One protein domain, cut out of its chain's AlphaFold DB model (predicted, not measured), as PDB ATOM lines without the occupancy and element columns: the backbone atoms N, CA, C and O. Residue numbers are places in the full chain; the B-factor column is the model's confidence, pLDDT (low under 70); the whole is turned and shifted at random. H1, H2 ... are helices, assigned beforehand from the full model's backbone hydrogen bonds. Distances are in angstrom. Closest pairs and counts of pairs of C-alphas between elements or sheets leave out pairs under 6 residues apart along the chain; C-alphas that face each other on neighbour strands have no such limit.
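Overview. This is residues 26 to 67 of the 601 residues of an uncharacterized protein of Absidia glauca (UniProt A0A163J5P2). Three short helices pack in a small triangle: H1 and H3 lie side by side and run the same way, while H2 runs back aslant over both. The 42 printed residues hold H1, H2 and H3 in that order and no named strand; the class is all helix. The whole is compact, radius of gyration of the C-alphas 8.7 A, spanning 23 by 16 by 14 A.

Along the chain. H1, residues 26 to 34, begins at C-alpha 26 (22.005, -47.344, -24.092) and is 12.5 A long. H2, residues 40 to 50, measures 15.7 A. H3, residues 53 to 67, measures 20.3 A and ends at C-alpha 67 (25.336, -46.947, -2.325).

Arrangement. H1 touches H2 at a steep tilt of 47 degrees, opposite ways; their closest C-alphas, Leu 31 and Ser 40, are 6.3 A apart. H2 and H3 form a helical hairpin and touch at a steep tilt of 41 degrees, opposite ways, with closest C-alphas Phe 47 and Ala 56 at 5.4 A. H1 touches H3 at a shallow tilt of 16 degrees, the same way, with closest C-alphas Asp 26 and Tyr 53 at 6.2 A. In H1, H2 and H3 every O i to N i+4 pair is within hydrogen-bond range.

Size, cuts and confidence. The C-alphas of Leu 51 and Ala 67, the two farthest apart, are 23.0 A apart. The printed part has no cut, and both links are tight. Its mean pLDDT is 84.9; no printed residue is under 70.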
ATOM      1  N   ASP A  26      21.652 -48.313 -25.131       82.31
ATOM      2  CA  ASP A  26      22.005 -47.344 -24.092       82.31
ATOM      3  C   ASP A  26      21.468 -47.800 -22.717       82.31
ATOM      4  O   ASP A  26      22.233 -47.870 -21.752       82.31
ATOM      5  N   ARG A  27      20.192 -48.221 -22.634       81.81
ATOM      6  CA  ARG A  27      19.571 -48.804 -21.423       81.81
ATOM      7  C   ARG A  27      20.335 -50.025 -20.913       81.81
ATOM      8  O   ARG A  27      20.707 -50.072 -19.741       81.81
ATOM      9  N   ASN A  28      20.601 -50.997 -21.787       83.19
ATOM     10  CA  ASN A  28      21.317 -52.219 -21.412       83.19
ATOM     11  C   ASN A  28      22.760 -51.925 -20.969       83.19
ATOM     12  O   ASN A  28      23.261 -52.564 -20.045       83.19
ATOM     13  N   SER A  29      23.403 -50.915 -21.563       85.50
ATOM     14  CA  SER A  29      24.740 -50.468 -21.161       85.50
ATOM     15  C   SER A  29      24.753 -49.838 -19.763       85.50
ATOM     16  O   SER A  29      25.726 -50.037 -19.036       85.50
ATOM     17  N   LEU A  30      23.701 -49.111 -19.358       84.00
ATOM     18  CA  LEU A  30      23.560 -48.581 -17.991       84.00
ATOM     19  C   LEU A  30      23.289 -49.693 -16.973       84.00
ATOM     20  O   LEU A  30      23.937 -49.731 -15.928       84.00
ATOM     21  N   LEU A  31      22.387 -50.626 -17.296       83.12
ATOM     22  CA  LEU A  31      22.091 -51.786 -16.447       83.12
ATOM     23  C   LEU A  31      23.352 -52.616 -16.170       83.12
ATOM     24  O   LEU A  31      23.629 -52.938 -15.020       83.12
ATOM     25  N   GLN A  32      24.167 -52.883 -17.196       85.25
ATOM     26  CA  GLN A  32      25.416 -53.636 -17.044       85.25
ATOM     27  C   GLN A  32      26.510 -52.882 -16.257       85.25
ATOM     28  O   GLN A  32      27.408 -53.521 -15.712       85.25
ATOM     29  N   GLN A  33      26.467 -51.546 -16.207       85.62
ATOM     30  CA  GLN A  33      27.471 -50.723 -15.514       85.62
ATOM     31  C   GLN A  33      27.151 -50.459 -14.039       85.62
ATOM     32  O   GLN A  33      28.084 -50.276 -13.263       85.62
ATOM     33  N   PHE A  34      25.868 -50.397 -13.664       84.12
ATOM     34  CA  PHE A  34      25.448 -49.923 -12.339       84.12
ATOM     35  C   PHE A  34      24.645 -50.937 -11.509       84.12
ATOM     36  O   PHE A  34      24.351 -50.646 -10.352       84.12
ATOM     37  N   CYS A  35      24.295 -52.110 -12.050       84.69
ATOM     38  CA  CYS A  35      23.606 -53.178 -11.318       84.69
ATOM     39  C   CYS A  35      24.457 -54.464 -11.274       84.69
ATOM     40  O   CYS A  35      24.598 -55.123 -12.311       84.69
ATOM     41  N   PRO A  36      24.955 -54.902 -10.097       74.12
ATOM     42  CA  PRO A  36      24.994 -54.191  -8.804       74.12
ATOM     43  C   PRO A  36      25.991 -53.007  -8.830       74.12
ATOM     44  O   PRO A  36      26.878 -53.016  -9.684       74.12
ATOM     45  N   PRO A  37      25.896 -52.001  -7.930       72.38
ATOM     46  CA  PRO A  37      25.171 -51.987  -6.648       72.38
ATOM     47  C   PRO A  37      23.719 -51.469  -6.667       72.38
ATOM     48  O   PRO A  37      23.005 -51.679  -5.689       72.38
ATOM     49  N   LEU A  38      23.259 -50.804  -7.732       79.62
ATOM     50  CA  LEU A  38      21.898 -50.253  -7.823       79.62
ATOM     51  C   LEU A  38      20.887 -51.277  -8.365       79.62
ATOM     52  O   LEU A  38      21.247 -52.193  -9.103       79.62
ATOM     53  N   ASP A  39      19.604 -51.101  -8.036       85.44
ATOM     54  CA  ASP A  39      18.520 -51.922  -8.591       85.44
ATOM     55  C   ASP A  39      18.230 -51.553 -10.056       85.44
ATOM     56  O   ASP A  39      18.056 -50.384 -10.411       85.44
ATOM     57  N   SER A  40      18.093 -52.585 -10.887       85.31
ATOM     58  CA  SER A  40      17.507 -52.548 -12.228       85.31
ATOM     59  C   SER A  40      16.291 -51.620 -12.363       85.31
ATOM     60  O   SER A  40      16.269 -50.778 -13.260       85.31
ATOM     61  N   ALA A  41      15.317 -51.693 -11.450       86.81
ATOM     62  CA  ALA A  41      14.103 -50.878 -11.517       86.81
ATOM     63  C   ALA A  41      14.381 -49.371 -11.345       86.81
ATOM     64  O   ALA A  41      13.708 -48.539 -11.956       86.81
ATOM     65  N   LEU A  42      15.395 -49.011 -10.551       84.81
ATOM     66  CA  LEU A  42      15.819 -47.624 -10.347       84.81
ATOM     67  C   LEU A  42      16.572 -47.084 -11.574       84.81
ATOM     68  O   LEU A  42      16.323 -45.955 -12.000       84.81
ATOM     69  N   ILE A  43      17.442 -47.905 -12.172       86.69
ATOM     70  CA  ILE A  43      18.160 -47.579 -13.415       86.69
ATOM     71  C   ILE A  43      17.170 -47.319 -14.557       86.69
ATOM     72  O   ILE A  43      17.309 -46.339 -15.293       86.69
ATOM     73  N   GLU A  44      16.139 -48.155 -14.678       85.31
ATOM     74  CA  GLU A  44      15.102 -48.000 -15.698       85.31
ATOM     75  C   GLU A  44      14.210 -46.780 -15.465       85.31
ATOM     76  O   GLU A  44      13.904 -46.069 -16.424       85.31
ATOM     77  N   ALA A  45      13.842 -46.487 -14.214       88.38
ATOM     78  CA  ALA A  45      13.084 -45.284 -13.877       88.38
ATOM     79  C   ALA A  45      13.855 -44.007 -14.252       88.38
ATOM     80  O   ALA A  45      13.321 -43.153 -14.956       88.38
ATOM     81  N   ILE A  46      15.134 -43.911 -13.865       87.19
ATOM     82  CA  ILE A  46      15.979 -42.738 -14.142       87.19
ATOM     83  C   ILE A  46      16.200 -42.552 -15.650       87.19
ATOM     84  O   ILE A  46      16.077 -41.437 -16.150       87.19
ATOM     85  N   PHE A  47      16.471 -43.627 -16.398       87.94
ATOM     86  CA  PHE A  47      16.631 -43.539 -17.854       87.94
ATOM     87  C   PHE A  47      15.323 -43.170 -18.579       87.94
ATOM     88  O   PHE A  47      15.353 -42.469 -19.593       87.94
ATOM     89  N   THR A  48      14.171 -43.598 -18.051       85.81
ATOM     90  CA  THR A  48      12.844 -43.252 -18.593       85.81
ATOM     91  C   THR A  48      12.484 -41.782 -18.356       85.81
ATOM     92  O   THR A  48      11.852 -41.177 -19.220       85.81
ATOM     93  N   ASP A  49      12.914 -41.199 -17.234       85.94
ATOM     94  CA  ASP A  49      12.672 -39.788 -16.902       85.94
ATOM     95  C   ASP A  49      13.620 -38.828 -17.647       85.94
ATOM     96  O   ASP A  49      13.182 -37.767 -18.098       85.94
ATOM     97  N   THR A  50      14.905 -39.174 -17.818       82.19
ATOM     98  CA  THR A  50      15.857 -38.300 -18.535       82.19
ATOM     99  C   THR A  50      15.782 -38.438 -20.054       82.19
ATOM    100  O   THR A  50      16.007 -37.456 -20.763       82.19
ATOM    101  N   LEU A  51      15.510 -39.648 -20.567       76.19
ATOM    102  CA  LEU A  51      15.587 -40.018 -21.991       76.19
ATOM    103  C   LEU A  51      16.937 -39.667 -22.664       76.19
ATOM    104  O   LEU A  51      17.022 -39.556 -23.889       76.19
ATOM    105  N   ASP A  52      17.993 -39.507 -21.863       83.12
ATOM    106  CA  ASP A  52      19.348 -39.130 -22.273       83.12
ATOM    107  C   ASP A  52      20.362 -39.963 -21.478       83.12
ATOM    108  O   ASP A  52      20.461 -39.848 -20.250       83.12
ATOM    109  N   TYR A  53      21.134 -40.790 -22.190       85.94
ATOM    110  CA  TYR A  53      22.174 -41.640 -21.610       85.94
ATOM    111  C   TYR A  53      23.192 -40.838 -20.792       85.94
ATOM    112  O   TYR A  53      23.612 -41.294 -19.735       85.94
ATOM    113  N   SER A  54      23.578 -39.639 -21.238       85.12
ATOM    114  CA  SER A  54      24.610 -38.840 -20.564       85.12
ATOM    115  C   SER A  54      24.144 -38.310 -19.204       85.12
ATOM    116  O   SER A  54      24.908 -38.329 -18.238       85.12
ATOM    117  N   GLN A  55      22.874 -37.910 -19.108       83.12
ATOM    118  CA  GLN A  55      22.256 -37.441 -17.867       83.12
ATOM    119  C   GLN A  55      21.938 -38.609 -16.927       83.12
ATOM    120  O   GLN A  55      22.238 -38.530 -15.737       83.12
ATOM    121  N   ALA A  56      21.413 -39.719 -17.460       87.75
ATOM    122  CA  ALA A  56      21.195 -40.935 -16.679       87.75
ATOM    123  C   ALA A  56      22.515 -41.477 -16.101       87.75
ATOM    124  O   ALA A  56      22.576 -41.790 -14.918       87.75
ATOM    125  N   HIS A  57      23.591 -41.526 -16.898       90.81
ATOM    126  CA  HIS A  57      24.915 -41.982 -16.453       90.81
ATOM    127  C   HIS A  57      25.471 -41.122 -15.316       90.81
ATOM    128  O   HIS A  57      25.982 -41.668 -14.344       90.81
ATOM    129  N   ALA A  58      25.328 -39.794 -15.396       91.62
ATOM    130  CA  ALA A  58      25.778 -38.888 -14.339       91.62
ATOM    131  C   ALA A  58      25.049 -39.142 -13.007       91.62
ATOM    132  O   ALA A  58      25.707 -39.344 -11.988       91.62
ATOM    133  N   ILE A  59      23.712 -39.211 -13.032       88.62
ATOM    134  CA  ILE A  59      22.881 -39.451 -11.839       88.62
ATOM    135  C   ILE A  59      23.167 -40.840 -11.249       88.62
ATOM    136  O   ILE A  59      23.405 -40.975 -10.052       88.62
ATOM    137  N   LEU A  60      23.198 -41.880 -12.088       90.12
ATOM    138  CA  LEU A  60      23.453 -43.255 -11.648       90.12
ATOM    139  C   LEU A  60      24.864 -43.437 -11.086       90.12
ATOM    140  O   LEU A  60      25.052 -44.219 -10.160       90.12
ATOM    141  N   LYS A  61      25.846 -42.685 -11.587       90.44
ATOM    142  CA  LYS A  61      27.215 -42.698 -11.067       90.44
ATOM    143  C   LYS A  61      27.343 -42.032  -9.696       90.44
ATOM    144  O   LYS A  61      28.156 -42.487  -8.895       90.44
ATOM    145  N   GLU A  62      26.571 -40.984  -9.417       90.00
ATOM    146  CA  GLU A  62      26.507 -40.398  -8.071       90.00
ATOM    147  C   GLU A  62      25.791 -41.349  -7.099       90.00
ATOM    148  O   GLU A  62      26.358 -41.685  -6.061       90.00
ATOM    149  N   LEU A  63      24.635 -41.900  -7.487       86.81
ATOM    150  CA  LEU A  63      23.881 -42.857  -6.667       86.81
ATOM    151  C   LEU A  63      24.642 -44.163  -6.389       86.81
ATOM    152  O   LEU A  63      24.586 -44.677  -5.276       86.81
ATOM    153  N   ALA A  64      25.370 -44.708  -7.369       87.06
ATOM    154  CA  ALA A  64      26.170 -45.919  -7.173       87.06
ATOM    155  C   ALA A  64      27.308 -45.678  -6.171       87.06
ATOM    156  O   ALA A  64      27.560 -46.522  -5.315       87.06
ATOM    157  N   LYS A  65      27.937 -44.496  -6.223       86.69
ATOM    158  CA  LYS A  65      28.964 -44.092  -5.260       86.69
ATOM    159  C   LYS A  65      28.392 -43.941  -3.846       86.69
ATOM    160  O   LYS A  65      29.039 -44.367  -2.896       86.69
ATOM    161  N   GLU A  66      27.197 -43.362  -3.700       83.56
ATOM    162  CA  GLU A  66      26.508 -43.275  -2.402       83.56
ATOM    163  C   GLU A  66      26.160 -44.666  -1.847       83.56
ATOM    164  O   GLU A  66      26.410 -44.940  -0.671       83.56
ATOM    165  N   ALA A  67      25.658 -45.569  -2.698       79.62
ATOM    166  CA  ALA A  67      25.336 -46.947  -2.325       79.62
ATOM    167  C   ALA A  67      26.572 -47.747  -1.872       79.62
ATOM    168  O   ALA A  67      26.489 -48.492  -0.898       79.62
TER     169      ALA A  67